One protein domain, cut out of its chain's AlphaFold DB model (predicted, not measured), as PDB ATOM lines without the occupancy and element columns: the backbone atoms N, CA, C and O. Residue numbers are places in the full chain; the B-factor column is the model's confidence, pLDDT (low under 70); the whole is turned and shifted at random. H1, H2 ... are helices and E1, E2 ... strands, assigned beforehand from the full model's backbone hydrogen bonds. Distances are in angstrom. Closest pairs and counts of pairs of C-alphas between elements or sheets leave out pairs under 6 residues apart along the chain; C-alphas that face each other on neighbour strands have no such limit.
ATOM      1  N   LYS A   2     102.589 208.727 242.359       61.97
ATOM      2  CA  LYS A   2     102.785 207.422 241.678       61.97
ATOM      3  C   LYS A   2     102.130 207.245 240.289       61.97
ATOM      4  O   LYS A   2     102.709 206.597 239.430       61.97
ATOM      5  N   ILE A   3     100.951 207.831 240.035       63.84
ATOM      6  CA  ILE A   3     100.242 207.704 238.737       63.84
ATOM      7  C   ILE A   3     100.921 208.515 237.613       63.84
ATOM      8  O   ILE A   3     100.836 208.164 236.438       63.84
ATOM      9  N   LYS A   4     101.594 209.622 237.952       66.31
ATOM     10  CA  LYS A   4     102.307 210.452 236.967       66.31
ATOM     11  C   LYS A   4     103.633 209.795 236.574       66.31
ATOM     12  O   LYS A   4     103.953 209.749 235.391       66.31
ATOM     13  N   GLU A   5     104.324 209.215 237.553       70.06
ATOM     14  CA  GLU A   5     105.538 208.417 237.354       70.06
ATOM     15  C   GLU A   5     105.254 207.157 236.527       70.06
ATOM     16  O   GLU A   5     105.970 206.888 235.566       70.06
ATOM     17  N   SER A   6     104.161 206.430 236.799       70.69
ATOM     18  CA  SER A   6     103.800 205.244 236.008       70.69
ATOM     19  C   SER A   6     103.449 205.580 234.555       70.69
ATOM     20  O   SER A   6     103.887 204.879 233.644       70.69
ATOM     21  N   LYS A   7     102.736 206.687 234.302       78.50
ATOM     22  CA  LYS A   7     102.481 207.175 232.934       78.50
ATOM     23  C   LYS A   7     103.770 207.564 232.208       78.50
ATOM     24  O   LYS A   7     103.916 207.242 231.033       78.50
ATOM     25  N   GLN A   8     104.706 208.225 232.890       80.75
ATOM     26  CA  GLN A   8     106.007 208.579 232.313       80.75
ATOM     27  C   GLN A   8     106.836 207.336 231.968       80.75
ATOM     28  O   GLN A   8     107.382 207.267 230.871       80.75
ATOM     29  N   ILE A   9     106.864 206.330 232.847       85.31
ATOM     30  CA  ILE A   9     107.549 205.055 232.587       85.31
ATOM     31  C   ILE A   9     106.946 204.351 231.364       85.31
ATOM     32  O   ILE A   9     107.687 203.926 230.482       85.31
ATOM     33  N   ILE A  10     105.613 204.283 231.260       89.19
ATOM     34  CA  ILE A  10     104.935 203.677 230.101       89.19
ATOM     35  C   ILE A  10     105.309 204.403 228.803       89.19
ATOM     36  O   ILE A  10     105.644 203.752 227.816       89.19
ATOM     37  N   ILE A  11     105.299 205.741 228.802       90.88
ATOM     38  CA  ILE A  11     105.679 206.536 227.624       90.88
ATOM     39  C   ILE A  11     107.120 206.228 227.203       90.88
ATOM     40  O   ILE A  11     107.372 205.990 226.022       90.88
ATOM     41  N   VAL A  12     108.057 206.180 228.154       91.94
ATOM     42  CA  VAL A  12     109.466 205.867 227.871       91.94
ATOM     43  C   VAL A  12     109.613 204.465 227.276       91.94
ATOM     44  O   VAL A  12     110.296 204.305 226.268       91.94
ATOM     45  N   VAL A  13     108.936 203.460 227.836       93.06
ATOM     46  CA  VAL A  13     108.985 202.080 227.324       93.06
ATOM     47  C   VAL A  13     108.429 201.989 225.900       93.06
ATOM     48  O   VAL A  13     109.050 201.359 225.045       93.06
ATOM     49  N   VAL A  14     107.303 202.648 225.614       93.44
ATOM     50  CA  VAL A  14     106.705 202.663 224.267       93.44
ATOM     51  C   VAL A  14     107.632 203.345 223.255       93.44
ATOM     52  O   VAL A  14     107.830 202.823 222.158       93.44
ATOM     53  N   LEU A  15     108.243 204.475 223.624       93.88
ATOM     54  CA  LEU A  15     109.204 205.170 222.765       93.88
ATOM     55  C   LEU A  15     110.441 204.308 222.485       93.88
ATOM     56  O   LEU A  15     110.856 204.195 221.333       93.88
ATOM     57  N   LEU A  16     110.995 203.651 223.506       94.69
ATOM     58  CA  LEU A  16     112.127 202.737 223.342       94.69
ATOM     59  C   LEU A  16     111.776 201.558 222.429       94.69
ATOM     60  O   LEU A  16     112.549 201.237 221.530       94.69
ATOM     61  N   ALA A  17     110.595 200.956 222.595       93.38
ATOM     62  CA  ALA A  17     110.135 199.877 221.726       93.38
ATOM     63  C   ALA A  17     110.000 200.331 220.262       93.38
ATOM     64  O   ALA A  17     110.436 199.620 219.355       93.38
ATOM     65  N   ALA A  18     109.465 201.533 220.019       92.44
ATOM     66  CA  ALA A  18     109.370 202.104 218.677       92.44
ATOM     67  C   ALA A  18     110.756 202.361 218.058       92.44
ATOM     68  O   ALA A  18     110.979 202.032 216.893       92.44
ATOM     69  N   ILE A  19     111.707 202.885 218.839       94.12
ATOM     70  CA  ILE A  19     113.094 203.099 218.399       94.12
ATOM     71  C   ILE A  19     113.760 201.767 218.043       94.12
ATOM     72  O   ILE A  19     114.341 201.650 216.965       94.12
ATOM     73  N   ILE A  20     113.636 200.749 218.901       93.56
ATOM     74  CA  ILE A  20     114.181 199.407 218.652       93.56
ATOM     75  C   ILE A  20     113.556 198.812 217.387       93.56
ATOM     76  O   ILE A  20     114.270 198.272 216.545       93.56
ATOM     77  N   PHE A  21     112.244 198.954 217.200       90.00
ATOM     78  CA  PHE A  21     111.557 198.480 216.001       90.00
ATOM     79  C   PHE A  21     112.071 199.157 214.721       90.00
ATOM     80  O   PHE A  21     112.379 198.477 213.739       90.00
ATOM     81  N   ILE A  22     112.220 200.485 214.734       90.12
ATOM     82  CA  ILE A  22     112.775 201.248 213.606       90.12
ATOM     83  C   ILE A  22     114.219 200.821 213.331       90.12
ATOM     84  O   ILE A  22     114.577 200.569 212.179       90.12
ATOM     85  N   TYR A  23     115.032 200.686 214.380       92.75
ATOM     86  CA  TYR A  23     116.415 200.233 214.275       92.75
ATOM     87  C   TYR A  23     116.503 198.838 213.651       92.75
ATOM     88  O   TYR A  23     117.225 198.654 212.673       92.75
ATOM     89  N   MET A  24     115.709 197.877 214.133       90.81
ATOM     90  CA  MET A  24     115.649 196.530 213.561       90.81
ATOM     91  C   MET A  24     115.275 196.566 212.077       90.81
ATOM     92  O   MET A  24     115.899 195.874 211.277       90.81
ATOM     93  N   ARG A  25     114.307 197.401 211.679       88.81
ATOM     94  CA  ARG A  25     113.923 197.545 210.268       88.81
ATOM     95  C   ARG A  25     115.071 198.081 209.407       88.81
ATOM     96  O   ARG A  25     115.313 197.555 208.324       88.81
ATOM     97  N   ILE A  26     115.791 199.097 209.884       91.12
ATOM     98  CA  ILE A  26     116.964 199.648 209.188       91.12
ATOM     99  C   ILE A  26     118.061 198.585 209.062       91.12
ATOM    100  O   ILE A  26     118.647 198.434 207.989       91.12
ATOM    101  N   MET A  27     118.316 197.832 210.133       94.38
ATOM    102  CA  MET A  27     119.339 196.790 210.142       94.38
ATOM    103  C   MET A  27     119.015 195.649 209.178       94.38
ATOM    104  O   MET A  27     119.896 195.261 208.421       94.38
ATOM    105  N   ARG A  28     117.762 195.182 209.102       94.94
ATOM    106  CA  ARG A  28     117.370 194.136 208.136       94.94
ATOM    107  C   ARG A  28     117.616 194.554 206.687       94.94
ATOM    108  O   ARG A  28     118.192 193.791 205.919       94.94
ATOM    109  N   LYS A  29     117.264 195.793 206.316       95.12
ATOM    110  CA  LYS A  29     117.549 196.306 204.964       95.12
ATOM    111  C   LYS A  29     119.050 196.394 204.689       95.12
ATOM    112  O   LYS A  29     119.493 196.034 203.603       95.12
ATOM    113  N   ARG A  30     119.844 196.841 205.671       96.69
ATOM    114  CA  ARG A  30     121.312 196.867 205.563       96.69
ATOM    115  C   ARG A  30     121.893 195.465 205.397       96.69
ATOM    116  O   ARG A  30     122.732 195.278 204.525       96.69
ATOM    117  N   ASN A  31     121.427 194.490 206.171       97.44
ATOM    118  CA  ASN A  31     121.880 193.102 206.081       97.44
ATOM    119  C   ASN A  31     121.562 192.481 204.719       97.44
ATOM    120  O   ASN A  31     122.391 191.750 204.175       97.44
ATOM    121  N   LEU A  32     120.411 192.823 204.134       97.56
ATOM    122  CA  LEU A  32     120.019 192.379 202.799       97.56
ATOM    123  C   LEU A  32     120.983 192.918 201.725       97.56
ATOM    124  O   LEU A  32     121.479 192.151 200.901       97.56
ATOM    125  N   VAL A  33     121.337 194.208 201.795       98.62
ATOM    126  CA  VAL A  33     122.356 194.829 200.922       98.62
ATOM    127  C   VAL A  33     123.730 194.192 201.123       98.62
ATOM    128  O   VAL A  33     124.387 193.829 200.149       98.62
ATOM    129  N   THR A  34     124.171 194.037 202.374       98.56
ATOM    130  CA  THR A  34     125.458 193.411 202.704       98.56
ATOM    131  C   THR A  34     125.522 191.978 202.189       98.56
ATOM    132  O   THR A  34     126.521 191.588 201.597       98.56
ATOM    133  N   SER A  35     124.446 191.206 202.346       98.38
ATOM    134  CA  SER A  35     124.363 189.836 201.839       98.38
ATOM    135  C   SER A  35     124.491 189.794 200.319       98.38
ATOM    136  O   SER A  35     125.286 189.011 199.817       98.38
ATOM    137  N   ALA A  36     123.786 190.665 199.589       98.62
ATOM    138  CA  ALA A  36     123.902 190.734 198.133       98.62
ATOM    139  C   ALA A  36     125.325 191.096 197.675       98.62
ATOM    140  O   ALA A  36     125.871 190.444 196.787       98.62
ATOM    141  N   LYS A  37     125.964 192.079 198.323       98.75
ATOM    142  CA  LYS A  37     127.360 192.451 198.041       98.75
ATOM    143  C   LYS A  37     128.342 191.322 198.352       98.75
ATOM    144  O   LYS A  37     129.265 191.095 197.581       98.75
ATOM    145  N   ASN A  38     128.132 190.593 199.447       98.62
ATOM    146  CA  ASN A  38     128.962 189.443 199.795       98.62
ATOM    147  C   ASN A  38     128.834 188.321 198.761       98.62
ATOM    148  O   ASN A  38     129.841 187.705 198.428       98.62
ATOM    149  N   GLU A  39     127.633 188.070 198.230       98.62
ATOM    150  CA  GLU A  39     127.466 187.111 197.136       98.62
ATOM    151  C   GLU A  39     128.154 187.605 195.856       98.62
ATOM    152  O   GLU A  39     128.872 186.831 195.233       98.62
ATOM    153  N   LEU A  40     128.047 188.890 195.500       98.69
ATOM    154  CA  LEU A  40     128.775 189.455 194.354       98.69
ATOM    155  C   LEU A  40     130.299 189.278 194.491       98.69
ATOM    156  O   LEU A  40     130.955 188.849 193.543       98.69
ATOM    157  N   ILE A  41     130.857 189.552 195.676       98.56
ATOM    158  CA  ILE A  41     132.285 189.349 195.975       98.56
ATOM    159  C   ILE A  41     132.653 187.865 195.911       98.56
ATOM    160  O   ILE A  41     133.681 187.514 195.337       98.56
ATOM    161  N   PHE A  42     131.826 186.993 196.498       98.50
ATOM    162  CA  PHE A  42     132.052 185.551 196.478       98.50
ATOM    163  C   PHE A  42     132.101 185.025 195.047       98.50
ATOM    164  O   PHE A  42     133.031 184.291 194.718       98.50
ATOM    165  N   TRP A  43     131.129 185.403 194.214       98.44
ATOM    166  CA  TRP A  43     131.072 184.996 192.816       98.44
ATOM    167  C   TRP A  43     132.243 185.567 192.028       98.44
ATOM    168  O   TRP A  43     132.856 184.825 191.276       98.44
ATOM    169  N   GLY A  44     132.602 186.840 192.221       97.25
ATOM    170  CA  GLY A  44     133.821 187.415 191.645       97.25
ATOM    171  C   GLY A  44     133.918 187.274 190.120       97.25
ATOM    172  O   GLY A  44     135.019 187.151 189.592       97.25
ATOM    173  N   GLY A  45     132.775 187.232 189.426       95.50
ATOM    174  CA  GLY A  45     132.690 187.018 187.978       95.50
ATOM    175  C   GLY A  45     132.745 185.556 187.519       95.50
ATOM    176  O   GLY A  45     132.707 185.319 186.314       95.50
ATOM    177  N   ARG A  46     132.808 184.585 188.440       97.88
ATOM    178  CA  ARG A  46     132.746 183.156 188.105       97.88
ATOM    179  C   ARG A  46     131.437 182.788 187.420       97.88
ATOM    180  O   ARG A  46     130.403 183.423 187.644       97.88
ATOM    181  N   ASN A  47     131.482 181.745 186.609       97.31
ATOM    182  CA  ASN A  47     130.316 181.160 185.963       97.31
ATOM    183  C   ASN A  47     129.712 180.033 186.819       97.31
ATOM    184  O   ASN A  47     130.419 179.386 187.586       97.31
ATOM    185  N   ALA A 104     111.357 179.517 193.751       97.44
ATOM    186  CA  ALA A 104     112.099 179.454 192.497       97.44
ATOM    187  C   ALA A 104     111.546 180.396 191.403       97.44
ATOM    188  O   ALA A 104     112.033 180.374 190.277       97.44
ATOM    189  N   THR A 105     110.556 181.247 191.709       97.56
ATOM    190  CA  THR A 105     109.935 182.149 190.723       97.56
ATOM    191  C   THR A 105     109.788 183.570 191.267       97.56
ATOM    192  O   THR A 105     109.124 183.791 192.278       97.56
ATOM    193  N   HIS A 106     110.300 184.561 190.529       98.50
ATOM    194  CA  HIS A 106     110.176 185.984 190.876       98.50
ATOM    195  C   HIS A 106     108.718 186.452 191.012       98.50
ATOM    196  O   HIS A 106     108.356 187.156 191.958       98.50
ATOM    197  N   ALA A 107     107.846 186.035 190.091       98.38
ATOM    198  CA  ALA A 107     106.438 186.414 190.121       98.38
ATOM    199  C   ALA A 107     105.716 185.934 191.391       98.38
ATOM    200  O   ALA A 107     104.863 186.655 191.899       98.38
ATOM    201  N   ASN A 108     106.080 184.779 191.958       98.50
ATOM    202  CA  ASN A 108     105.375 184.218 193.115       98.50
ATOM    203  C   ASN A 108     105.511 185.106 194.356       98.50
ATOM    204  O   ASN A 108     104.506 185.463 194.968       98.50
ATOM    205  N   TYR A 109     106.733 185.512 194.712       98.56
ATOM    206  CA  TYR A 109     106.914 186.407 195.854       98.56
ATOM    207  C   TYR A 109     106.451 187.841 195.556       98.56
ATOM    208  O   TYR A 109     106.102 188.578 196.475       98.56
ATOM    209  N   THR A 110     106.396 188.244 194.282       98.75
ATOM    210  CA  THR A 110     105.868 189.560 193.893       98.75
ATOM    211  C   THR A 110     104.350 189.603 194.066       98.75
ATOM    212  O   THR A 110     103.830 190.542 194.662       98.75
ATOM    213  N   VAL A 111     103.645 188.554 193.626       98.69
ATOM    214  CA  VAL A 111     102.204 188.376 193.855       98.69
ATOM    215  C   VAL A 111     101.910 188.302 195.352       98.69
ATOM    216  O   VAL A 111     101.039 189.019 195.827       98.69
ATOM    217  N   TRP A 112     102.684 187.532 196.123       98.62
ATOM    218  CA  TRP A 112     102.566 187.516 197.586       98.62
ATOM    219  C   TRP A 112     102.694 188.920 198.199       98.62
ATOM    220  O   TRP A 112     101.866 189.318 199.016       98.62
ATOM    221  N   ALA A 113     103.692 189.702 197.780       98.75
ATOM    222  CA  ALA A 113     103.893 191.060 198.274       98.75
ATOM    223  C   ALA A 113     102.774 192.022 197.828       98.75
ATOM    224  O   ALA A 113     102.406 192.926 198.580       98.75
ATOM    225  N   ARG A 114     102.197 191.835 196.635       98.50
ATOM    226  CA  ARG A 114     101.008 192.575 196.184       98.50
ATOM    227  C   ARG A 114      99.799 192.261 197.058       98.50
ATOM    228  O   ARG A 114      99.150 193.184 197.537       98.50
ATOM    229  N   GLU A 115      99.524 190.985 197.327       98.44
ATOM    230  CA  GLU A 115      98.387 190.608 198.177       98.44
ATOM    231  C   GLU A 115      98.537 191.146 199.601       98.44
ATOM    232  O   GLU A 115      97.563 191.591 200.206       98.44
ATOM    233  N   ARG A 116      99.768 191.226 200.116       98.25
ATOM    234  CA  ARG A 116     100.029 191.909 201.389       98.25
ATOM    235  C   ARG A 116      99.662 193.391 201.342       98.25
ATOM    236  O   ARG A 116      99.124 193.906 202.320       98.25
ATOM    237  N   ALA A 117      99.937 194.076 200.233       98.06
ATOM    238  CA  ALA A 117      99.525 195.466 200.044       98.06
ATOM    239  C   ALA A 117      97.992 195.595 200.051       98.06
ATOM    240  O   ALA A 117      97.458 196.433 200.775       98.06
ATOM    241  N   ASN A 118      97.293 194.709 199.332       97.81
ATOM    242  CA  ASN A 118      95.825 194.659 199.283       97.81
ATOM    243  C   ASN A 118      95.197 194.405 200.665       97.81
ATOM    244  O   ASN A 118      94.119 194.908 200.964       97.81
ATOM    245  N   GLN A 119      95.892 193.664 201.530       97.94
ATOM    246  CA  GLN A 119      95.497 193.392 202.917       97.94
ATOM    247  C   GLN A 119      95.855 194.528 203.898       97.94
ATOM    248  O   GLN A 119      95.623 194.401 205.099       97.94
ATOM    249  N   GLY A 120      96.435 195.636 203.424       97.38
ATOM    250  CA  GLY A 120      96.773 196.797 204.252       97.38
ATOM    251  C   GLY A 120      98.102 196.690 205.009       97.38
ATOM    252  O   GLY A 120      98.364 197.493 205.908       97.38
ATOM    253  N   HIS A 121      98.974 195.733 204.670       96.69
ATOM    254  CA  HIS A 121     100.327 195.703 205.229       96.69
ATOM    255  C   HIS A 121     101.174 196.882 204.717       96.69
ATOM    256  O   HIS A 121     100.947 197.438 203.647       96.69
ATOM    257  N   THR A 122     102.212 197.247 205.476       91.94
ATOM    258  CA  THR A 122     103.106 198.384 205.158       91.94
ATOM    259  C   THR A 122     104.575 197.981 204.962       91.94
ATOM    260  O   THR A 122     105.439 198.832 204.712       91.94
ATOM    261  N   ALA A 123     104.873 196.685 205.077       90.94
ATOM    262  CA  ALA A 123     106.200 196.099 204.919       90.94
ATOM    263  C   ALA A 123     106.116 194.769 204.160       90.94
ATOM    264  O   ALA A 123     105.164 194.001 204.348       90.94
ATOM    265  N   GLN A 124     107.137 194.514 203.337       96.56
ATOM    266  CA  GLN A 124     107.185 193.422 202.362       96.56
ATOM    267  C   GLN A 124     105.970 193.476 201.432       96.56
ATOM    268  O   GLN A 124     105.203 192.521 201.326       96.56
ATOM    269  N   ILE A 125     105.770 194.652 200.830       98.44
ATOM    270  CA  ILE A 125     104.654 194.949 199.929       98.44
ATOM    271  C   ILE A 125     105.160 195.340 198.548       98.44
ATOM    272  O   ILE A 125     106.182 196.019 198.448       98.44
ATOM    273  N   ALA A 126     104.445 194.945 197.499       98.44
ATOM    274  CA  ALA A 126     104.752 195.368 196.138       98.44
ATOM    275  C   ALA A 126     104.021 196.674 195.809       98.44
ATOM    276  O   ALA A 126     102.852 196.842 196.152       98.44
ATOM    277  N   VAL A 127     104.717 197.593 195.147       98.06
ATOM    278  CA  VAL A 127     104.166 198.848 194.623       98.06
ATOM    279  C   VAL A 127     104.671 199.089 193.205       98.06
ATOM    280  O   VAL A 127     105.752 198.619 192.851       98.06
ATOM    281  N   GLU A 128     103.919 199.850 192.415       96.62
ATOM    282  CA  GLU A 128     104.316 200.252 191.061       96.62
ATOM    283  C   GLU A 128     105.585 201.119 191.085       96.62
ATOM    284  O   GLU A 128     105.765 201.962 191.975       96.62
ATOM    285  N   THR A 129     106.451 200.968 190.084       95.69
ATOM    286  CA  THR A 129     107.756 201.660 190.016       95.69
ATOM    287  C   THR A 129     107.642 203.178 189.922       95.69
ATOM    288  O   THR A 129     108.480 203.893 190.470       95.69
ATOM    289  N   HIS A 130     106.574 203.690 189.310       93.69
ATOM    290  CA  HIS A 130     106.304 205.128 189.229       93.69
ATOM    291  C   HIS A 130     105.788 205.728 190.551       93.69
ATOM    292  O   HIS A 130     105.732 206.947 190.699       93.69
ATOM    293  N   SER A 131     105.381 204.897 191.517       94.75
ATOM    294  CA  SER A 131     104.792 205.346 192.789       94.75
ATOM    295  C   SER A 131     105.809 205.428 193.932       94.75
ATOM    296  O   SER A 131     105.529 205.998 194.989       94.75
ATOM    297  N   TYR A 132     107.004 204.858 193.744       96.94
ATOM    298  CA  TYR A 132     107.986 204.706 194.809       96.94
ATOM    299  C   TYR A 132     109.425 204.738 194.295       96.94
ATOM    300  O   TYR A 132     109.776 204.037 193.354       96.94
ATOM    301  N   LYS A 133     110.282 205.505 194.978       97.81
ATOM    302  CA  LYS A 133     111.734 205.520 194.748       97.81
ATOM    303  C   LYS A 133     112.371 204.315 195.447       97.81
ATOM    304  O   LYS A 133     112.366 204.317 196.686       97.81
ATOM    305  N   PRO A 134     112.918 203.321 194.722       97.75
ATOM    306  CA  PRO A 134     113.540 202.158 195.347       97.75
ATOM    307  C   PRO A 134     114.673 202.576 196.282       97.75
ATOM    308  O   PRO A 134     115.443 203.481 195.963       97.75
ATOM    309  N   ARG A 135     114.788 201.942 197.444       97.88
ATOM    310  CA  ARG A 135     115.851 202.215 198.416       97.88
ATOM    311  C   ARG A 135     116.748 200.990 198.555       97.88
ATOM    312  O   ARG A 135     116.266 199.876 198.359       97.88
ATOM    313  N   PRO A 136     118.010 201.161 198.987       98.56
ATOM    314  CA  PRO A 136     118.861 200.033 199.337       98.56
ATOM    315  C   PRO A 136     118.134 199.040 200.255       98.56
ATOM    316  O   PRO A 136     117.532 199.436 201.261       98.56
ATOM    317  N   GLY A 137     118.149 197.768 199.861       98.31
ATOM    318  CA  GLY A 137     117.461 196.657 200.510       98.31
ATOM    319  C   GLY A 137     116.057 196.354 199.973       98.31
ATOM    320  O   GLY A 137     115.446 195.415 200.463       98.31
ATOM    321  N   ASP A 138     115.525 197.122 199.018       98.56
ATOM    322  CA  ASP A 138     114.311 196.742 198.278       98.56
ATOM    323  C   ASP A 138     114.638 195.771 197.136       98.56
ATOM    324  O   ASP A 138     115.797 195.627 196.745       98.56
ATOM    325  N   ILE A 139     113.614 195.124 196.578       98.75
ATOM    326  CA  ILE A 139     113.746 194.255 195.399       98.75
ATOM    327  C   ILE A 139     112.968 194.894 194.254       98.75
ATOM    328  O   ILE A 139     111.804 195.251 194.420       98.75
ATOM    329  N   VAL A 140     113.586 195.044 193.092       98.69
ATOM    330  CA  VAL A 140     112.943 195.597 191.892       98.69
ATOM    331  C   VAL A 140     112.617 194.477 190.919       98.69
ATOM    332  O   VAL A 140     113.392 193.536 190.801       98.69
ATOM    333  N   ILE A 141     111.471 194.557 190.241       98.50
ATOM    334  CA  ILE A 141     110.957 193.493 189.369       98.50
ATOM    335  C   ILE A 141     110.794 194.016 187.948       98.50
ATOM    336  O   ILE A 141     110.079 194.996 187.725       98.50
ATOM    337  N   LYS A 142     111.409 193.326 186.986       97.12
ATOM    338  CA  LYS A 142     111.269 193.584 185.552       97.12
ATOM    339  C   LYS A 142     110.594 192.441 184.808       97.12
ATOM    340  O   LYS A 142     110.661 191.272 185.198       97.12
ATOM    341  N   LYS A 143     109.971 192.785 183.689       95.62
ATOM    342  CA  LYS A 143     109.427 191.857 182.700       95.62
ATOM    343  C   LYS A 143     110.558 191.037 182.063       95.62
ATOM    344  O   LYS A 143     111.617 191.568 181.744       95.62
ATOM    345  N   ARG A 144     110.331 189.733 181.861       92.31
ATOM    346  CA  ARG A 144     111.209 188.820 181.094       92.31
ATOM    347  C   ARG A 144     110.369 187.894 180.200       92.31
ATOM    348  O   ARG A 144     110.590 186.690 180.139       92.31
ATOM    349  N   GLY A 145     109.340 188.461 179.565       90.38
ATOM    350  CA  GLY A 145     108.345 187.754 178.745       90.38
ATOM    351  C   GLY A 145     106.899 187.999 179.185       90.38
ATOM    352  O   GLY A 145     105.981 187.828 178.393       90.38
ATOM    353  N   TYR A 146     106.688 188.441 180.425       95.12
ATOM    354  CA  TYR A 146     105.416 189.012 180.864       95.12
ATOM    355  C   TYR A 146     105.212 190.420 180.282       95.12
ATOM    356  O   TYR A 146     106.167 191.188 180.218       95.12
ATOM    357  N   THR A 147     103.991 190.779 179.877       93.38
ATOM    358  CA  THR A 147     103.701 192.071 179.220       93.38
ATOM    359  C   THR A 147     102.845 193.027 180.050       93.38
ATOM    360  O   THR A 147     102.910 194.236 179.812       93.38
ATOM    361  N   GLY A 148     102.099 192.530 181.041       93.94
ATOM    362  CA  GLY A 148     101.217 193.347 181.885       93.94
ATOM    363  C   GLY A 148     101.945 194.160 182.963       93.94
ATOM    364  O   GLY A 148     103.159 194.367 182.896       93.94
ATOM    365  N   ASP A 149     101.192 194.631 183.949       96.00
ATOM    366  CA  ASP A 149     101.640 195.445 185.086       96.00
ATOM    367  C   ASP A 149     101.650 194.637 186.402       96.00
ATOM    368  O   ASP A 149     101.494 193.414 186.405       96.00
ATOM    369  N   LEU A 150     101.879 195.290 187.546       97.31
ATOM    370  CA  LEU A 150     101.838 194.602 188.839       97.31
ATOM    371  C   LEU A 150     100.420 194.109 189.178       97.31
ATOM    372  O   LEU A 150     100.265 193.024 189.752       97.31
ATOM    373  N   ALA A 151      99.384 194.870 188.818       97.06
ATOM    374  CA  ALA A 151      97.994 194.514 189.092       97.06
ATOM    375  C   ALA A 151      97.598 193.191 188.414       97.06
ATOM    376  O   ALA A 151      97.029 192.314 189.063       97.06
ATOM    377  N   GLY A 152      97.971 193.006 187.147       96.94
ATOM    378  CA  GLY A 152      97.698 191.797 186.369       96.94
ATOM    379  C   GLY A 152      98.699 190.653 186.565       96.94
ATOM    380  O   GLY A 152      98.592 189.634 185.876       96.94
ATOM    381  N   LEU A 153      99.716 190.804 187.420       97.88
ATOM    382  CA  LEU A 153     100.769 189.799 187.569       97.88
ATOM    383  C   LEU A 153     100.204 188.495 188.153       97.88
ATOM    384  O   LEU A 153      99.485 188.505 189.152       97.88
ATOM    385  N   TYR A 154     100.555 187.357 187.562       97.50
ATOM    386  CA  TYR A 154     100.132 186.037 188.034       97.50
ATOM    387  C   TYR A 154     101.339 185.182 188.455       97.50
ATOM    388  O   TYR A 154     102.448 185.394 187.952       97.50
ATOM    389  N   PRO A 155     101.161 184.215 189.378       95.94
ATOM    390  CA  PRO A 155     102.220 183.278 189.750       95.94
ATOM    391  C   PRO A 155     102.801 182.583 188.518       95.94
ATOM    392  O   PRO A 155     102.067 182.282 187.586       95.94
ATOM    393  N   THR A 156     104.101 182.291 188.513       94.81
ATOM    394  CA  THR A 156     104.840 181.694 187.373       94.81
ATOM    395  C   THR A 156     105.038 182.580 186.133       94.81
ATOM    396  O   THR A 156     105.755 182.173 185.218       94.81
ATOM    397  N   ALA A 157     104.498 183.807 186.097       97.12
ATOM    398  CA  ALA A 157     104.802 184.759 185.027       97.12
ATOM    399  C   ALA A 157     106.321 184.984 184.880       97.12
ATOM    400  O   ALA A 157     107.059 185.057 185.867       97.12
ATOM    401  N   LYS A 158     106.794 185.113 183.634       96.31
ATOM    402  CA  LYS A 158     108.222 185.287 183.339       96.31
ATOM    403  C   LYS A 158     108.674 186.712 183.664       96.31
ATOM    404  O   LYS A 158     108.516 187.639 182.864       96.31
ATOM    405  N   THR A 159     109.249 186.864 184.849       97.69
ATOM    406  CA  THR A 159     109.831 188.102 185.375       97.69
ATOM    407  C   THR A 159     111.235 187.847 185.919       97.69
ATOM    408  O   THR A 159     111.676 186.706 186.052       97.69
ATOM    409  N   HIS A 160     111.958 188.922 186.209       98.00
ATOM    410  CA  HIS A 160     113.256 188.890 186.869       98.00
ATOM    411  C   HIS A 160     113.279 189.927 187.981       98.00
ATOM    412  O   HIS A 160     112.564 190.926 187.895       98.00
ATOM    413  N   GLY A 161     114.078 189.698 189.013       98.25
ATOM    414  CA  GLY A 161     114.142 190.604 190.142       98.25
ATOM    415  C   GLY A 161     115.516 190.651 190.772       98.25
ATOM    416  O   GLY A 161     116.155 189.614 190.924       98.25
ATOM    417  N   ASP A 162     115.898 191.860 191.168       98.69
ATOM    418  CA  ASP A 162     117.233 192.202 191.644       98.69
ATOM    419  C   ASP A 162     117.142 193.002 192.947       98.69
ATOM    420  O   ASP A 162     116.175 193.735 193.182       98.69
ATOM    421  N   ILE A 163     118.153 192.873 193.803       98.88
ATOM    422  CA  ILE A 163     118.243 193.601 195.072       98.88
ATOM    423  C   ILE A 163     118.842 194.976 194.820       98.88
ATOM    424  O   ILE A 163     119.957 195.086 194.319       98.88
ATOM    425  N   VAL A 164     118.157 196.029 195.251       98.81
ATOM    426  CA  VAL A 164     118.686 197.395 195.225       98.81
ATOM    427  C   VAL A 164     119.786 197.541 196.265       98.81
ATOM    428  O   VAL A 164     119.550 197.341 197.458       98.81
ATOM    429  N   VAL A 165     120.978 197.952 195.837       98.75
ATOM    430  CA  VAL A 165     122.112 198.236 196.733       98.75
ATOM    431  C   VAL A 165     122.450 199.720 196.812       98.75
ATOM    432  O   VAL A 165     123.016 200.157 197.815       98.75
ATOM    433  N   GLU A 166     122.041 200.506 195.817       98.50
ATOM    434  CA  GLU A 166     122.209 201.958 195.784       98.50
ATOM    435  C   GLU A 166     121.096 202.622 194.960       98.50
ATOM    436  O   GLU A 166     120.626 202.066 193.972       98.50
ATOM    437  N   ASN A 167     120.693 203.831 195.354       98.44
ATOM    438  CA  ASN A 167     119.920 204.746 194.517       98.44
ATOM    439  C   ASN A 167     120.430 206.164 194.777       98.44
ATOM    440  O   ASN A 167     120.274 206.671 195.891       98.44
ATOM    441  N   ASN A 168     121.029 206.793 193.770       96.88
ATOM    442  CA  ASN A 168     121.603 208.133 193.901       96.88
ATOM    443  C   ASN A 168     120.786 209.230 193.198       96.88
ATOM    444  O   ASN A 168     121.209 210.382 193.151       96.88
ATOM    445  N   GLY A 169     119.626 208.882 192.635       96.88
ATOM    446  CA  GLY A 169     118.756 209.805 191.908       96.88
ATOM    447  C   GLY A 169     118.834 209.696 190.384       96.88
ATOM    448  O   GLY A 169     117.795 209.818 189.732       96.88
ATOM    449  N   ASN A 170     120.017 209.419 189.832       96.75
ATOM    450  CA  ASN A 170     120.259 209.317 188.385       96.75
ATOM    451  C   ASN A 170     120.409 207.867 187.921       96.75
ATOM    452  O   ASN A 170     120.114 207.535 186.775       96.75
ATOM    453  N   TYR A 171     120.852 206.991 188.817       96.94
ATOM    454  CA  TYR A 171     120.879 205.561 188.592       96.94
ATOM    455  C   TYR A 171     120.594 204.787 189.877       96.94
ATOM    456  O   TYR A 171     120.704 205.296 190.999       96.94
ATOM    457  N   ILE A 172     120.188 203.538 189.683       98.50
ATOM    458  CA  ILE A 172     119.950 202.558 190.732       98.50
ATOM    459  C   ILE A 172     120.856 201.368 190.446       98.50
ATOM    460  O   ILE A 172     120.771 200.762 189.379       98.50
ATOM    461  N   THR A 173     121.709 201.040 191.406       98.62
ATOM    462  CA  THR A 173     122.592 199.877 191.335       98.62
ATOM    463  C   THR A 173     121.879 198.701 191.979       98.62
ATOM    464  O   THR A 173     121.390 198.806 193.113       98.62
ATOM    465  N   VAL A 174     121.808 197.586 191.259       98.69
ATOM    466  CA  VAL A 174     121.146 196.364 191.716       98.69
ATOM    467  C   VAL A 174     122.049 195.151 191.573       98.69
ATOM    468  O   VAL A 174     122.905 195.120 190.695       98.69
ATOM    469  N   ILE A 175     121.846 194.148 192.421       98.88
ATOM    470  CA  ILE A 175     122.551 192.867 192.357       98.88
ATOM    471  C   ILE A 175     121.531 191.752 192.150       98.88
ATOM    472  O   ILE A 175     120.595 191.594 192.941       98.88
ATOM    473  N   GLY A 176     121.744 190.981 191.089       98.25
ATOM    474  CA  GLY A 176     120.912 189.858 190.679       98.25
ATOM    475  C   GLY A 176     121.713 188.572 190.539       98.25
ATOM    476  O   GLY A 176     122.930 188.599 190.365       98.25
ATOM    477  N   GLY A 177     121.010 187.444 190.605       96.81
ATOM    478  CA  GLY A 177     121.556 186.120 190.319       96.81
ATOM    479  C   GLY A 177     121.199 185.650 188.910       96.81
ATOM    480  O   GLY A 177     120.211 186.107 188.336       96.81
ATOM    481  N   ASN A 178     121.970 184.705 188.377       96.62
ATOM    482  CA  ASN A 178     121.807 184.086 187.059       96.62
ATOM    483  C   ASN A 178     121.641 185.116 185.919       96.62
ATOM    484  O   ASN A 178     120.868 184.937 184.976       96.62
ATOM    485  N   ILE A 179     122.374 186.227 186.019       92.56
ATOM    486  CA  ILE A 179     122.570 187.170 184.917       92.56
ATOM    487  C   ILE A 179     123.858 186.731 184.234       92.56
ATOM    488  O   ILE A 179     124.913 186.719 184.861       92.56
ATOM    489  N   SER A 180     123.758 186.288 182.979       93.31
ATOM    490  CA  SER A 180     124.878 185.648 182.272       93.31
ATOM    491  C   SER A 180     125.512 184.507 183.084       93.31
ATOM    492  O   SER A 180     126.734 184.363 183.110       93.31
ATOM    493  N   ASN A 181     124.673 183.716 183.766       96.88
ATOM    494  CA  ASN A 181     125.079 182.565 184.575       96.88
ATOM    495  C   ASN A 181     126.030 182.930 185.734       96.88
ATOM    496  O   ASN A 181     126.904 182.152 186.106       96.88
ATOM    497  N   SER A 182     125.867 184.133 186.299       98.31
ATOM    498  CA  SER A 182     126.634 184.626 187.448       98.31
ATOM    499  C   SER A 182     125.785 185.502 188.377       98.31
ATOM    500  O   SER A 182     124.638 185.844 188.063       98.31
ATOM    501  N   VAL A 183     126.341 185.881 189.534       98.62
ATOM    502  CA  VAL A 183     125.843 187.025 190.314       98.62
ATOM    503  C   VAL A 183     126.467 188.285 189.744       98.62
ATOM    504  O   VAL A 183     127.684 188.382 189.601       98.62
ATOM    505  N   THR A 184     125.636 189.258 189.390       98.44
ATOM    506  CA  THR A 184     126.083 190.431 188.637       98.44
ATOM    507  C   THR A 184     125.456 191.700 189.180       98.44
ATOM    508  O   THR A 184     124.281 191.736 189.551       98.44
ATOM    509  N   GLU A 185     126.262 192.755 189.198       98.44
ATOM    510  CA  GLU A 185     125.803 194.116 189.428       98.44
ATOM    511  C   GLU A 185     125.294 194.724 188.117       98.44
ATOM    512  O   GLU A 185     125.952 194.645 187.081       98.44
ATOM    513  N   THR A 186     124.110 195.326 188.150       97.44
ATOM    514  CA  THR A 186     123.497 196.003 187.004       97.44
ATOM    515  C   THR A 186     123.127 197.432 187.380       97.44
ATOM    516  O   THR A 186     122.677 197.702 188.494       97.44
ATOM    517  N   ILE A 187     123.277 198.350 186.425       97.50
ATOM    518  CA  ILE A 187     122.874 199.749 186.565       97.50
ATOM    519  C   ILE A 187     121.545 199.972 185.846       97.50
ATOM    520  O   ILE A 187     121.413 199.694 184.654       97.50
ATOM    521  N   ILE A 188     120.563 200.498 186.571       96.62
ATOM    522  CA  ILE A 188     119.255 200.883 186.043       96.62
ATOM    523  C   ILE A 188     119.207 202.412 185.949       96.62
ATOM    524  O   ILE A 188     119.399 203.081 186.969       96.62
ATOM    525  N   PRO A 189     118.913 202.990 184.770       96.25
ATOM    526  CA  PRO A 189     118.681 204.423 184.647       96.25
ATOM    527  C   PRO A 189     117.528 204.892 185.541       96.25
ATOM    528  O   PRO A 189     116.457 204.277 185.592       96.25
ATOM    529  N   ALA A 190     117.739 206.009 186.228       97.38
ATOM    530  CA  ALA A 190     116.750 206.610 187.103       97.38
ATOM    531  C   ALA A 190     116.599 208.109 186.836       97.38
ATOM    532  O   ALA A 190     117.456 208.772 186.257       97.38
ATOM    533  N   THR A 191     115.468 208.662 187.256       97.19
ATOM    534  CA  THR A 191     115.218 210.102 187.202       97.19
ATOM    535  C   THR A 191     114.602 210.532 188.516       97.19
ATOM    536  O   THR A 191     113.544 210.046 188.917       97.19
ATOM    537  N   ASN A 192     115.299 211.413 189.237       96.56
ATOM    538  CA  ASN A 192     114.939 211.821 190.595       96.56
ATOM    539  C   ASN A 192     114.725 210.634 191.559       96.56
ATOM    540  O   ASN A 192     113.952 210.735 192.519       96.56
ATOM    541  N   GLY A 193     115.411 209.517 191.304       96.94
ATOM    542  CA  GLY A 193     115.378 208.280 192.083       96.94
ATOM    543  C   GLY A 193     114.233 207.328 191.741       96.94
ATOM    544  O   GLY A 193     114.100 206.304 192.408       96.94
ATOM    545  N   PHE A 194     113.412 207.639 190.737       97.56
ATOM    546  CA  PHE A 194     112.446 206.700 190.166       97.56
ATOM    547  C   PHE A 194     113.089 205.914 189.028       97.56
ATOM    548  O   PHE A 194     113.883 206.477 188.276       97.56
ATOM    549  N   ILE A 195     112.727 204.639 188.880       96.25
ATOM    550  CA  ILE A 195     113.148 203.848 187.718       96.25
ATOM    551  C   ILE A 195     112.547 204.478 186.461       96.25
ATOM    552  O   ILE A 195     111.336 204.675 186.388       96.25
ATOM    553  N   ASN A 196     113.393 204.780 185.479       88.50
ATOM    554  CA  ASN A 196     112.992 205.444 184.242       88.50
ATOM    555  C   ASN A 196     112.932 204.450 183.068       88.50
ATOM    556  O   ASN A 196     113.650 204.605 182.082       88.50
ATOM    557  N   HIS A 197     112.146 203.372 183.205       89.06
ATOM    558  CA  HIS A 197     111.971 202.373 182.143       89.06
ATOM    559  C   HIS A 197     110.722 201.494 182.354       89.06
ATOM    560  O   HIS A 197     110.515 200.960 183.443       89.06
ATOM    561  N   SER A 198     109.923 201.283 181.302       87.75
ATOM    562  CA  SER A 198     108.613 200.595 181.353       87.75
ATOM    563  C   SER A 198     108.675 199.087 181.607       87.75
ATOM    564  O   SER A 198     107.671 198.471 181.969       87.75
ATOM    565  N   ASP A 199     109.838 198.472 181.406       93.56
ATOM    566  CA  ASP A 199     110.018 197.041 181.683       93.56
ATOM    567  C   ASP A 199     110.001 196.726 183.178       93.56
ATOM    568  O   ASP A 199     109.755 195.580 183.550       93.56
ATOM    569  N   TRP A 200     110.244 197.714 184.039       96.31
ATOM    570  CA  TRP A 200     110.196 197.537 185.484       96.31
ATOM    571  C   TRP A 200     108.790 197.813 186.000       96.31
ATOM    572  O   TRP A 200     108.299 198.939 185.932       96.31
ATOM    573  N   ILE A 201     108.161 196.777 186.544       97.06
ATOM    574  CA  ILE A 201     106.744 196.794 186.925       97.06
ATOM    575  C   ILE A 201     106.524 196.946 188.418       97.06
ATOM    576  O   ILE A 201     105.462 197.382 188.828       97.06
ATOM    577  N   ALA A 202     107.490 196.575 189.257       98.19
ATOM    578  CA  ALA A 202     107.267 196.642 190.691       98.19
ATOM    579  C   ALA A 202     108.531 196.895 191.498       98.19
ATOM    580  O   ALA A 202     109.648 196.575 191.087       98.19
ATOM    581  N   VAL A 203     108.309 197.411 192.701       98.56
ATOM    582  CA  VAL A 203     109.271 197.451 193.795       98.56
ATOM    583  C   VAL A 203     108.650 196.735 194.986       98.56
ATOM    584  O   VAL A 203     107.588 197.131 195.465       98.56
ATOM    585  N   ILE A 204     109.311 195.700 195.491       98.62
ATOM    586  CA  ILE A 204     108.976 195.081 196.770       98.62
ATOM    587  C   ILE A 204     109.697 195.866 197.862       98.62
ATOM    588  O   ILE A 204     110.920 195.811 197.996       98.62
ATOM    589  N   LYS A 205     108.911 196.612 198.634       97.44
ATOM    590  CA  LYS A 205     109.367 197.423 199.762       97.44
ATOM    591  C   LYS A 205     109.618 196.530 200.966       97.44
ATOM    592  O   LYS A 205     108.656 196.039 201.564       97.44
ATOM    593  N   MET A 206     110.884 196.357 201.331       94.81
ATOM    594  CA  MET A 206     111.300 195.497 202.449       94.81
ATOM    595  C   MET A 206     111.254 196.203 203.819       94.81
ATOM    596  O   MET A 206     110.994 197.434 203.920       94.81
TER     597      MET A 206
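Overview. This is residues 2 to 47 and 104 to 206 of the 206 residues of the protein "DUF2272 domain-containing protein" of Brumimicrobium aurantiacum (UniProt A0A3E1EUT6). A strongly twisted sheet of six strands forms a compact head with two helices packed on it, and the long helix H1 runs out from this head as an arm. The last part of H1, residues 29 to 43, packs over E3, E4 and E5; H2 crosses E1 at the other edge of the sheet; and residues 2 to 24 of H1 stick out free and make the length. The printed part has 149 residues, with two named helices and six named strands in the order H1, H2, E1, E2, E3, E4, E5, E6. The antiparallel sheet has the order E1, E6, E2, E3, E4, E5, and the class is mixed, helices and strands. The whole is loose, with a radius of gyration of the C-alphas of 18.5 A, and elongated, spanning 67 by 36 by 32 A.

Along the chain. H1, residues 2 to 43, begins at C-alpha 2 at (102.785, 207.422, 241.678) and is 60.8 A long. H2, residues 106 to 118, is 18.8 A long. E1 is residues 125 to 127 and E2 residues 139 to 143. E3, residues 159 to 167, is 21.5 A long and bends by 64 degrees at residue 164. E4, residues 171 to 179, is 18.8 A long and bends by 63 degrees at residue 176. E5, residues 182 to 191, is 27.9 A long. E6, residues 200 to 205, ends at C-alpha 205 at (109.367, 197.423, 199.762).

Arrangement. E1 and E5 are the edge strands. E2, E3, E4 and E5 form a meander, each strand the antiparallel neighbour of the one before. Within hydrogen-bond range are N 127 and O 203 of E1 and E6, 2.9 A; N 141 and O 202 of E2 and E6, 2.8 A; N 142 and O 160 of the hairpin E2 and E3, 2.8 A; N 163 and O 175 of the hairpin E3 and E4, 2.9 A; and N 174 and O 186 of the hairpin E4 and E5, 2.9 A. The pairing of E3 is staggered, with E2 over residues 159 to 163 and with E4 over residues 163 to 167. H1 and H2 are on one face of the sheet, in two layers, helices over strands. H1 runs along the strands, only just, at 29 degrees to E5 on the local plane; its closest C-alphas to E3 are those of Val 33 and Val 165, 5.4 A apart. H2, at a height over the sheet of 7.5 A, runs across the strands at 76 degrees to E1 on the local plane; the closest C-alphas of H2 and E1 are those of Ala 113 and Ile 125, 4.3 A apart. H1 and H2 are apart. In both helices every O i to N i+4 pair is within hydrogen-bond range.

Size, cuts and confidence. The two C-alphas farthest apart are those of Lys 2 and Asn 47, at 67.5 A. Without residues 2 to 24 the body spans 39 by 31 by 26 A. Residues 48 to 103 are not printed, and C-alphas 47 and 104 are 19.4 A apart across the cut. The links E1 to E2 and E2 to E3 are long. The model's pLDDT is under 70 at residues 2 to 4, and its mean over the printed part is 95.1.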